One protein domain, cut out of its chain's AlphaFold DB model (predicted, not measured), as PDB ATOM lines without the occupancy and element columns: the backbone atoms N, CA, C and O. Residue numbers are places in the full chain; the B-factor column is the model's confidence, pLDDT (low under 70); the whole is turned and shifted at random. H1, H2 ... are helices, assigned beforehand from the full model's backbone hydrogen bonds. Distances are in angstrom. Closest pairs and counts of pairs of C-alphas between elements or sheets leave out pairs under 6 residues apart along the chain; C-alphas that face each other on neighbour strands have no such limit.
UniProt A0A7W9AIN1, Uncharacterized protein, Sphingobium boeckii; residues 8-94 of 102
ATOM      1  N   ASP A   8     263.060 137.812 188.642       63.16
ATOM      2  CA  ASP A   8     264.109 138.131 187.663       63.16
ATOM      3  C   ASP A   8     263.987 137.395 186.304       63.16
ATOM      4  O   ASP A   8     264.644 137.788 185.337       63.16
ATOM      5  N   ASP A   9     263.203 136.311 186.205       70.25
ATOM      6  CA  ASP A   9     263.036 135.505 184.975       70.25
ATOM      7  C   ASP A   9     261.743 135.856 184.203       70.25
ATOM      8  O   ASP A   9     261.408 135.226 183.193       70.25
ATOM      9  N   LEU A  10     260.988 136.859 184.668       75.31
ATOM     10  CA  LEU A  10     259.805 137.377 183.983       75.31
ATOM     11  C   LEU A  10     260.196 138.470 182.979       75.31
ATOM     12  O   LEU A  10     261.078 139.290 183.213       75.31
ATOM     13  N   ALA A  11     259.522 138.488 181.825       76.00
ATOM     14  CA  ALA A  11     259.594 139.648 180.935       76.00
ATOM     15  C   ALA A  11     259.077 140.892 181.688       76.00
ATOM     16  O   ALA A  11     258.144 140.733 182.477       76.00
ATOM     17  N   PRO A  12     259.627 142.095 181.452       71.25
ATOM     18  CA  PRO A  12     259.280 143.294 182.218       71.25
ATOM     19  C   PRO A  12     257.782 143.621 182.166       71.25
ATOM     20  O   PRO A  12     257.226 144.059 183.157       71.25
ATOM     21  N   GLU A  13     257.080 143.308 181.073       74.69
ATOM     22  CA  GLU A  13     255.618 143.449 180.999       74.69
ATOM     23  C   GLU A  13     254.819 142.486 181.906       74.69
ATOM     24  O   GLU A  13     253.617 142.661 182.096       74.69
ATOM     25  N   ASN A  14     255.461 141.442 182.436       79.94
ATOM     26  CA  ASN A  14     254.880 140.465 183.361       79.94
ATOM     27  C   ASN A  14     255.349 140.683 184.809       79.94
ATOM     28  O   ASN A  14     255.048 139.850 185.666       79.94
ATOM     29  N   HIS A  15     256.090 141.762 185.058       79.94
ATOM     30  CA  HIS A  15     256.604 142.162 186.357       79.94
ATOM     31  C   HIS A  15     256.044 143.548 186.694       79.94
ATOM     32  O   HIS A  15     256.154 144.467 185.891       79.94
ATOM     33  N   ASN A  16     255.391 143.689 187.845       77.94
ATOM     34  CA  ASN A  16     254.913 144.984 188.326       77.94
ATOM     35  C   ASN A  16     255.898 145.429 189.409       77.94
ATOM     36  O   ASN A  16     255.947 144.812 190.469       77.94
ATOM     37  N   ASN A  17     256.719 146.428 189.099       78.31
ATOM     38  CA  ASN A  17     257.859 146.809 189.936       78.31
ATOM     39  C   ASN A  17     257.383 147.449 191.248       78.31
ATOM     40  O   ASN A  17     258.054 147.392 192.270       78.31
ATOM     41  N   GLU A  18     256.180 148.007 191.233       74.94
ATOM     42  CA  GLU A  18     255.525 148.681 192.339       74.94
ATOM     43  C   GLU A  18     255.024 147.675 193.391       74.94
ATOM     44  O   GLU A  18     254.724 148.069 194.518       74.94
ATOM     45  N   GLN A  19     254.970 146.370 193.068       77.62
ATOM     46  CA  GLN A  19     254.694 145.291 194.028       77.62
ATOM     47  C   GLN A  19     255.922 144.844 194.833       77.62
ATOM     48  O   GLN A  19     255.742 144.105 195.806       77.62
ATOM     49  N   ASP A  20     257.128 145.292 194.475       80.81
ATOM     50  CA  ASP A  20     258.361 144.947 195.198       80.81
ATOM     51  C   ASP A  20     258.502 145.713 196.525       80.81
ATOM     52  O   ASP A  20     259.223 145.281 197.430       80.81
ATOM     53  N   ASP A  21     257.807 146.847 196.652       76.44
ATOM     54  CA  ASP A  21     257.871 147.730 197.814       76.44
ATOM     55  C   ASP A  21     256.928 147.295 198.953       76.44
ATOM     56  O   ASP A  21     255.901 146.652 198.741       76.44
ATOM     57  N   GLU A  22     257.259 147.669 200.192       74.62
ATOM     58  CA  GLU A  22     256.469 147.362 201.398       74.62
ATOM     59  C   GLU A  22     255.208 148.247 201.530       74.62
ATOM     60  O   GLU A  22     255.197 149.402 201.106       74.62
ATOM     61  N   GLY A  23     254.164 147.757 202.216       73.56
ATOM     62  CA  GLY A  23     252.944 148.536 202.498       73.56
ATOM     63  C   GLY A  23     251.820 148.314 201.486       73.56
ATOM     64  O   GLY A  23     250.944 149.164 201.318       73.56
ATOM     65  N   GLN A  24     251.843 147.165 200.821       82.12
ATOM     66  CA  GLN A  24     250.914 146.818 199.756       82.12
ATOM     67  C   GLN A  24     249.530 146.461 200.301       82.12
ATOM     68  O   GLN A  24     249.333 146.222 201.496       82.12
ATOM     69  N   ALA A  25     248.547 146.349 199.406       82.12
ATOM     70  CA  ALA A  25     247.176 145.991 199.772       82.12
ATOM     71  C   ALA A  25     247.089 144.676 200.571       82.12
ATOM     72  O   ALA A  25     246.247 144.559 201.457       82.12
ATOM     73  N   GLN A  26     247.968 143.708 200.297       79.75
ATOM     74  CA  GLN A  26     248.101 142.472 201.069       79.75
ATOM     75  C   GLN A  26     248.533 142.714 202.522       79.75
ATOM     76  O   GLN A  26     247.949 142.101 203.411       79.75
ATOM     77  N   ASP A  27     249.467 143.633 202.774       82.44
ATOM     78  CA  ASP A  27     249.913 143.983 204.128       82.44
ATOM     79  C   ASP A  27     248.780 144.677 204.896       82.44
ATOM     80  O   ASP A  27     248.475 144.333 206.038       82.44
ATOM     81  N   VAL A  28     248.071 145.598 204.232       81.94
ATOM     82  CA  VAL A  28     246.903 146.289 204.800       81.94
ATOM     83  C   VAL A  28     245.749 145.319 205.058       81.94
ATOM     84  O   VAL A  28     245.061 145.436 206.072       81.94
ATOM     85  N   ALA A  29     245.514 144.363 204.160       81.88
ATOM     86  CA  ALA A  29     244.478 143.349 204.318       81.88
ATOM     87  C   ALA A  29     244.807 142.380 205.461       81.88
ATOM     88  O   ALA A  29     243.913 142.043 206.236       81.88
ATOM     89  N   GLU A  30     246.069 141.969 205.597       82.62
ATOM     90  CA  GLU A  30     246.564 141.182 206.729       82.62
ATOM     91  C   GLU A  30     246.341 141.951 208.043       82.62
ATOM     92  O   GLU A  30     245.769 141.408 208.989       82.62
ATOM     93  N   ASP A  31     246.674 143.241 208.094       80.94
ATOM     94  CA  ASP A  31     246.434 144.091 209.265       80.94
ATOM     95  C   ASP A  31     244.935 144.277 209.570       80.94
ATOM     96  O   ASP A  31     244.510 144.234 210.730       80.94
ATOM     97  N   ALA A  32     244.107 144.461 208.540       77.44
ATOM     98  CA  ALA A  32     242.666 144.659 208.670       77.44
ATOM     99  C   ALA A  32     241.927 143.380 209.088       77.44
ATOM    100  O   ALA A  32     240.990 143.458 209.879       77.44
ATOM    101  N   LEU A  33     242.366 142.201 208.633       73.00
ATOM    102  CA  LEU A  33     241.837 140.902 209.072       73.00
ATOM    103  C   LEU A  33     241.984 140.700 210.585       73.00
ATOM    104  O   LEU A  33     241.155 140.038 211.211       73.00
ATOM    105  N   HIS A  34     243.028 141.278 211.178       72.31
ATOM    106  CA  HIS A  34     243.278 141.227 212.615       72.31
ATOM    107  C   HIS A  34     242.640 142.394 213.386       72.31
ATOM    108  O   HIS A  34     242.678 142.410 214.623       72.31
ATOM    109  N   ARG A  35     242.017 143.358 212.693       63.81
ATOM    110  CA  ARG A  35     241.246 144.440 213.311       63.81
ATOM    111  C   ARG A  35     239.866 143.904 213.702       63.81
ATOM    112  O   ARG A  35     239.003 143.678 212.866       63.81
ATOM    113  N   GLY A  36     239.673 143.673 215.000       61.09
ATOM    114  CA  GLY A  36     238.464 143.077 215.582       61.09
ATOM    115  C   GLY A  36     237.240 143.998 215.655       61.09
ATOM    116  O   GLY A  36     236.574 144.002 216.689       61.09
ATOM    117  N   ASP A  37     236.961 144.769 214.605       63.09
ATOM    118  CA  ASP A  37     235.771 145.619 214.528       63.09
ATOM    119  C   ASP A  37     234.656 144.915 213.737       63.09
ATOM    120  O   ASP A  37     234.875 144.344 212.669       63.09
ATOM    121  N   ASP A  38     233.445 144.935 214.292       61.34
ATOM    122  CA  ASP A  38     232.235 144.415 213.658       61.34
ATOM    123  C   ASP A  38     231.740 145.417 212.601       61.34
ATOM    124  O   ASP A  38     231.211 146.472 212.938       61.34
ATOM    125  N   LEU A  39     231.954 145.102 211.320       60.22
ATOM    126  CA  LEU A  39     231.547 145.934 210.177       60.22
ATOM    127  C   LEU A  39     230.092 145.689 209.738       60.22
ATOM    128  O   LEU A  39     229.681 146.201 208.700       60.22
ATOM    129  N   SER A  40     229.314 144.885 210.471       59.22
ATOM    130  CA  SER A  40     227.972 144.449 210.048       59.22
ATOM    131  C   SER A  40     226.848 145.471 210.273       59.22
ATOM    132  O   SER A  40     225.674 145.098 210.319       59.22
ATOM    133  N   GLU A  41     227.168 146.761 210.377       60.22
ATOM    134  CA  GLU A  41     226.141 147.804 210.374       60.22
ATOM    135  C   GLU A  41     225.633 147.976 208.936       60.22
ATOM    136  O   GLU A  41     226.296 148.554 208.074       60.22
ATOM    137  N   ASP A  42     224.461 147.401 208.674       57.75
ATOM    138  CA  ASP A  42     223.759 147.492 207.396       57.75
ATOM    139  C   ASP A  42     223.507 148.976 207.074       57.75
ATOM    140  O   ASP A  42     222.812 149.681 207.813       57.75
ATOM    141  N   SER A  43     224.119 149.484 206.002       61.41
ATOM    142  CA  SER A  43     223.953 150.879 205.594       61.41
ATOM    143  C   SER A  43     222.588 151.042 204.928       61.41
ATOM    144  O   SER A  43     222.377 150.620 203.792       61.41
ATOM    145  N   GLU A  44     221.633 151.611 205.662       62.16
ATOM    146  CA  GLU A  44     220.287 151.889 205.161       62.16
ATOM    147  C   GLU A  44     220.206 153.244 204.441       62.16
ATOM    148  O   GLU A  44     220.824 154.231 204.850       62.16
ATOM    149  N   HIS A  45     219.396 153.302 203.380       58.91
ATOM    150  CA  HIS A  45     219.029 154.552 202.713       58.91
ATOM    151  C   HIS A  45     218.442 155.549 203.728       58.91
ATOM    152  O   HIS A  45     217.563 155.214 204.533       58.91
ATOM    153  N   GLY A  46     218.940 156.783 203.710       57.34
ATOM    154  CA  GLY A  46     218.680 157.768 204.754       57.34
ATOM    155  C   GLY A  46     217.253 158.331 204.773       57.34
ATOM    156  O   GLY A  46     216.980 159.343 204.143       57.34
ATOM    157  N   GLY A  47     216.397 157.793 205.649       61.28
ATOM    158  CA  GLY A  47     215.276 158.520 206.267       61.28
ATOM    159  C   GLY A  47     214.026 158.802 205.409       61.28
ATOM    160  O   GLY A  47     213.939 158.512 204.227       61.28
ATOM    161  N   ARG A  48     212.983 159.341 206.063       62.25
ATOM    162  CA  ARG A  48     211.698 159.740 205.445       62.25
ATOM    163  C   ARG A  48     211.725 161.229 205.086       62.25
ATOM    164  O   ARG A  48     212.238 162.006 205.890       62.25
ATOM    165  N   THR A  49     211.075 161.607 203.979       59.91
ATOM    166  CA  THR A  49     210.933 162.985 203.462       59.91
ATOM    167  C   THR A  49     210.851 164.036 204.571       59.91
ATOM    168  O   THR A  49     209.884 164.084 205.342       59.91
ATOM    169  N   ASN A  50     211.863 164.903 204.639       64.94
ATOM    170  CA  ASN A  50     211.894 166.050 205.537       64.94
ATOM    171  C   ASN A  50     211.472 167.308 204.753       64.94
ATOM    172  O   ASN A  50     212.161 167.702 203.822       64.94
ATOM    173  N   PRO A  51     210.393 168.012 205.129       62.50
ATOM    174  CA  PRO A  51     209.969 169.222 204.420       62.50
ATOM    175  C   PRO A  51     210.959 170.402 204.523       62.50
ATOM    176  O   PRO A  51     210.764 171.411 203.853       62.50
ATOM    177  N   ALA A  52     211.999 170.305 205.361       73.25
ATOM    178  CA  ALA A  52     213.107 171.260 205.448       73.25
ATOM    179  C   ALA A  52     214.376 170.805 204.694       73.25
ATOM    180  O   ALA A  52     215.434 171.415 204.848       73.25
ATOM    181  N   GLN A  53     214.300 169.715 203.932       69.62
ATOM    182  CA  GLN A  53     215.425 169.153 203.192       69.62
ATOM    183  C   GLN A  53     215.822 170.088 202.040       69.62
ATOM    184  O   GLN A  53     214.986 170.556 201.271       69.62
ATOM    185  N   ILE A  54     217.120 170.384 201.956       71.12
ATOM    186  CA  ILE A  54     217.697 171.236 200.904       71.12
ATOM    187  C   ILE A  54     217.913 170.429 199.615       71.12
ATOM    188  O   ILE A  54     217.812 170.981 198.523       71.12
ATOM    189  N   ILE A  55     218.209 169.135 199.753       71.44
ATOM    190  CA  ILE A  55     218.437 168.207 198.645       71.44
ATOM    191  C   ILE A  55     217.131 167.455 198.389       71.44
ATOM    192  O   ILE A  55     216.676 166.780 199.298       71.44
ATOM    193  N   PRO A  56     216.508 167.569 197.214       71.50
ATOM    194  CA  PRO A  56     215.288 166.829 196.897       71.50
ATOM    195  C   PRO A  56     215.440 165.299 197.028       71.50
ATOM    196  O   PRO A  56     216.506 164.762 196.740       71.50
ATOM    197  N   ASP A  57     214.360 164.602 197.399       70.56
ATOM    198  CA  ASP A  57     214.320 163.130 197.539       70.56
ATOM    199  C   ASP A  57     214.575 162.358 196.220       70.56
ATOM    200  O   ASP A  57     214.733 161.142 196.240       70.56
ATOM    201  N   ASP A  58     214.565 163.027 195.064       74.38
ATOM    202  CA  ASP A  58     214.850 162.435 193.748       74.38
ATOM    203  C   ASP A  58     216.330 162.532 193.341       74.38
ATOM    204  O   ASP A  58     216.704 162.070 192.259       74.38
ATOM    205  N   VAL A  59     217.183 163.103 194.197       82.94
ATOM    206  CA  VAL A  59     218.634 163.066 194.014       82.94
ATOM    207  C   VAL A  59     219.152 161.706 194.495       82.94
ATOM    208  O   VAL A  59     219.029 161.416 195.684       82.94
ATOM    209  N   PRO A  60     219.749 160.885 193.613       82.31
ATOM    210  CA  PRO A  60     220.269 159.578 193.999       82.31
ATOM    211  C   PRO A  60     221.407 159.730 195.009       82.31
ATOM    212  O   PRO A  60     222.338 160.512 194.780       82.31
ATOM    213  N   ASP A  61     221.337 158.973 196.101       81.75
ATOM    214  CA  ASP A  61     222.388 158.936 197.114       81.75
ATOM    215  C   ASP A  61     223.529 157.969 196.738       81.75
ATOM    216  O   ASP A  61     223.592 157.432 195.629       81.75
ATOM    217  N   LEU A  62     224.477 157.767 197.659       83.94
ATOM    218  CA  LEU A  62     225.612 156.872 197.435       83.94
ATOM    219  C   LEU A  62     225.168 155.425 197.166       83.94
ATOM    220  O   LEU A  62     225.719 154.775 196.279       83.94
ATOM    221  N   VAL A  63     224.174 154.932 197.906       83.81
ATOM    222  CA  VAL A  63     223.672 153.561 197.777       83.81
ATOM    223  C   VAL A  63     222.922 153.404 196.457       83.81
ATOM    224  O   VAL A  63     223.173 152.441 195.736       83.81
ATOM    225  N   ASP A  64     222.097 154.378 196.071       86.12
ATOM    226  CA  ASP A  64     221.393 154.388 194.785       86.12
ATOM    227  C   ASP A  64     222.370 154.337 193.602       86.12
ATOM    228  O   ASP A  64     222.158 153.607 192.627       86.12
ATOM    229  N   ARG A  65     223.471 155.094 193.690       86.69
ATOM    230  CA  ARG A  65     224.547 155.090 192.688       86.69
ATOM    231  C   ARG A  65     225.271 153.744 192.648       86.69
ATOM    232  O   ARG A  65     225.485 153.210 191.561       86.69
ATOM    233  N   MET A  66     225.606 153.166 193.804       88.31
ATOM    234  CA  MET A  66     226.237 151.842 193.895       88.31
ATOM    235  C   MET A  66     225.354 150.745 193.298       88.31
ATOM    236  O   MET A  66     225.818 149.934 192.495       88.31
ATOM    237  N   ASP A  67     224.064 150.762 193.611       88.69
ATOM    238  CA  ASP A  67     223.079 149.840 193.056       88.69
ATOM    239  C   ASP A  67     222.927 149.993 191.541       88.69
ATOM    240  O   ASP A  67     222.752 148.999 190.826       88.69
ATOM    241  N   ALA A  68     222.981 151.225 191.032       88.62
ATOM    242  CA  ALA A  68     222.960 151.489 189.601       88.62
ATOM    243  C   ALA A  68     224.207 150.915 188.908       88.62
ATOM    244  O   ALA A  68     224.060 150.256 187.876       88.62
ATOM    245  N   MET A  69     225.398 151.086 189.495       93.06
ATOM    246  CA  MET A  69     226.654 150.512 188.990       93.06
ATOM    247  C   MET A  69     226.633 148.981 188.998       93.06
ATOM    248  O   MET A  69     227.030 148.350 188.019       93.06
ATOM    249  N   LEU A  70     226.107 148.356 190.056       90.25
ATOM    250  CA  LEU A  70     225.964 146.898 190.127       90.25
ATOM    251  C   LEU A  70     225.036 146.353 189.035       90.25
ATOM    252  O   LEU A  70     225.309 145.307 188.447       90.25
ATOM    253  N   ARG A  71     223.933 147.055 188.753       92.06
ATOM    254  CA  ARG A  71     222.968 146.648 187.719       92.06
ATOM    255  C   ARG A  71     223.491 146.876 186.305       92.06
ATOM    256  O   ARG A  71     223.182 146.078 185.422       92.06
ATOM    257  N   SER A  72     224.215 147.969 186.076       92.81
ATOM    258  CA  SER A  72     224.749 148.325 184.759       92.81
ATOM    259  C   SER A  72     226.045 147.578 184.430       92.81
ATOM    260  O   SER A  72     226.330 147.355 183.253       92.81
ATOM    261  N   GLY A  73     226.822 147.194 185.448       91.19
ATOM    262  CA  GLY A  73     228.189 146.693 185.303       91.19
ATOM    263  C   GLY A  73     229.195 147.768 184.873       91.19
ATOM    264  O   GLY A  73     230.325 147.431 184.528       91.19
ATOM    265  N   ILE A  74     228.792 149.042 184.857       90.94
ATOM    266  CA  ILE A  74     229.612 150.186 184.454       90.94
ATOM    267  C   ILE A  74     229.836 151.056 185.686       90.94
ATOM    268  O   ILE A  74     228.874 151.460 186.340       90.94
ATOM    269  N   ILE A  75     231.103 151.344 185.979       85.88
ATOM    270  CA  ILE A  75     231.490 152.282 187.033       85.88
ATOM    271  C   ILE A  75     231.322 153.706 186.493       85.88
ATOM    272  O   ILE A  75     231.795 154.019 185.399       85.88
ATOM    273  N   ASP A  76     230.628 154.543 187.260       83.69
ATOM    274  CA  ASP A  76     230.536 155.983 187.027       83.69
ATOM    275  C   ASP A  76     231.905 156.611 187.335       83.69
ATOM    276  O   ASP A  76     232.365 156.568 188.476       83.69
ATOM    277  N   ASN A  77     232.575 157.128 186.304       86.81
ATOM    278  CA  ASN A  77     233.861 157.818 186.433       86.81
ATOM    279  C   ASN A  77     233.708 159.334 186.244       86.81
ATOM    280  O   ASN A  77     234.714 160.036 186.197       86.81
ATOM    281  N   ASP A  78     232.476 159.853 186.161       84.12
ATOM    282  CA  ASP A  78     232.216 161.272 185.887       84.12
ATOM    283  C   ASP A  78     232.755 162.167 187.016       84.12
ATOM    284  O   ASP A  78     233.057 163.338 186.808       84.12
ATOM    285  N   ALA A  79     232.937 161.609 188.218       81.69
ATOM    286  CA  ALA A  79     233.592 162.289 189.333       81.69
ATOM    287  C   ALA A  79     235.038 162.719 189.024       81.69
ATOM    288  O   ALA A  79     235.510 163.681 189.622       81.69
ATOM    289  N   PHE A  80     235.709 162.024 188.105       78.19
ATOM    290  CA  PHE A  80     237.093 162.275 187.699       78.19
ATOM    291  C   PHE A  80     237.179 163.011 186.350       78.19
ATOM    292  O   PHE A  80     238.265 163.191 185.800       78.19
ATOM    293  N   GLU A  81     236.044 163.420 185.769       85.38
ATOM    294  CA  GLU A  81     236.031 164.109 184.479       85.38
ATOM    295  C   GLU A  81     236.754 165.464 184.583       85.38
ATOM    296  O   GLU A  81     236.319 166.379 185.282       85.38
ATOM    297  N   GLY A  82     237.865 165.596 183.853       83.25
ATOM    298  CA  GLY A  82     238.679 166.814 183.814       83.25
ATOM    299  C   GLY A  82     239.768 166.901 184.886       83.25
ATOM    300  O   GLY A  82     240.461 167.916 184.943       83.25
ATOM    301  N   GLU A  83     239.941 165.872 185.716       83.19
ATOM    302  CA  GLU A  83     241.107 165.785 186.596       83.19
ATOM    303  C   GLU A  83     242.358 165.341 185.808       83.19
ATOM    304  O   GLU A  83     242.228 164.574 184.848       83.19
ATOM    305  N   PRO A  84     243.565 165.822 186.175       81.62
ATOM    306  CA  PRO A  84     244.815 165.329 185.600       81.62
ATOM    307  C   PRO A  84     245.035 163.844 185.896       81.62
ATOM    308  O   PRO A  84     244.691 163.358 186.978       81.62
ATOM    309  N   MET A  85     245.676 163.140 184.966       79.50
ATOM    310  CA  MET A  85     246.175 161.792 185.199       79.50
ATOM    311  C   MET A  85     247.447 161.901 186.038       79.50
ATOM    312  O   MET A  85     248.523 162.223 185.552       79.50
ATOM    313  N   HIS A  86     247.335 161.644 187.339       79.81
ATOM    314  CA  HIS A  86     248.487 161.585 188.244       79.81
ATOM    315  C   HIS A  86     249.233 160.246 188.136       79.81
ATOM    316  O   HIS A  86     249.470 159.595 189.149       79.81
ATOM    317  N   ASP A  87     249.550 159.827 186.912       78.75
ATOM    318  CA  ASP A  87     250.372 158.648 186.648       78.75
ATOM    319  C   ASP A  87     251.853 159.034 186.782       78.75
ATOM    320  O   ASP A  87     252.377 159.834 186.007       78.75
ATOM    321  N   ASP A  88     252.522 158.524 187.814       75.19
ATOM    322  CA  ASP A  88     253.936 158.785 188.080       75.19
ATOM    323  C   ASP A  88     254.886 157.909 187.242       75.19
ATOM    324  O   ASP A  88     256.091 158.176 187.213       75.19
ATOM    325  N   GLU A  89     254.352 156.943 186.486       72.25
ATOM    326  CA  GLU A  89     255.090 156.048 185.589       72.25
ATOM    327  C   GLU A  89     255.079 156.487 184.109       72.25
ATOM    328  O   GLU A  89     255.436 155.708 183.215       72.25
ATOM    329  N   GLU A  90     254.753 157.751 183.803       75.06
ATOM    330  CA  GLU A  90     254.755 158.271 182.420       75.06
ATOM    331  C   GLU A  90     256.092 158.064 181.672       75.06
ATOM    332  O   GLU A  90     256.106 157.968 180.441       75.06
ATOM    333  N   ASP A  91     257.217 157.934 182.388       75.19
ATOM    334  CA  ASP A  91     258.540 157.645 181.802       75.19
ATOM    335  C   ASP A  91     258.623 156.235 181.178       75.19
ATOM    336  O   ASP A  91     259.373 156.013 180.223       75.19
ATOM    337  N   GLY A  92     257.840 155.275 181.686       73.25
ATOM    338  CA  GLY A  92     257.872 153.873 181.265       73.25
ATOM    339  C   GLY A  92     256.926 153.541 180.111       73.25
ATOM    340  O   GLY A  92     257.302 152.811 179.187       73.25
ATOM    341  N   LEU A  93     255.703 154.079 180.145       72.44
ATOM    342  CA  LEU A  93     254.628 153.739 179.199       72.44
ATOM    343  C   LEU A  93     254.208 154.902 178.284       72.44
ATOM    344  O   LEU A  93     253.434 154.693 177.344       72.44
ATOM    345  N   GLY A  94     254.801 156.083 178.477       72.69
ATOM    346  CA  GLY A  94     254.534 157.297 177.713       72.69
ATOM    347  C   GLY A  94     253.462 158.179 178.352       72.69
ATOM    348  O   GLY A  94     252.705 157.735 179.207       72.69
TER     349      GLY A  94
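AT A GLANCE: This is residues 8 to 94 of the 102 residues of an uncharacterized protein of Sphingobium boeckii (UniProt A0A7W9AIN1). This model has little regular structure: an open, thin loop of chain runs out through H1 to a far turn near Pro 51 and folds back through H2 to H3, with a hollow middle. The three helices are strung along it, apart from each other. The printed part has 87 residues, with H1, H2 and H3 in that order and no named strand; the class is all helix, though the named elements hold only 24 residues. It is extended, with a radius of gyration of the C-alphas of 20.7 A and spans of 64 by 40 by 23 A.

IN THESE COORDINATES: H1, residues 25 to 33, begins at C-alpha (247.176, 145.991, 199.772) and is 11.9 A long. H2, residues 62 to 72, is 15.3 A long. H3, residues 90 to 93, ends at C-alpha (254.628, 153.739, 179.199).

HOW THE PARTS SIT: H1, H2 and H3 are apart from one another. In H1 and H2 every O i to N i+4 pair is within hydrogen-bond range; H3 is too short for such a pair.

THE WHOLE: The C-alphas of Asp 9 and Pro 51, the two farthest apart, are 65.8 A apart. Both links are long. The printed part has no cut. pLDDT is under 70 at residues 8, 35 to 51 and 53.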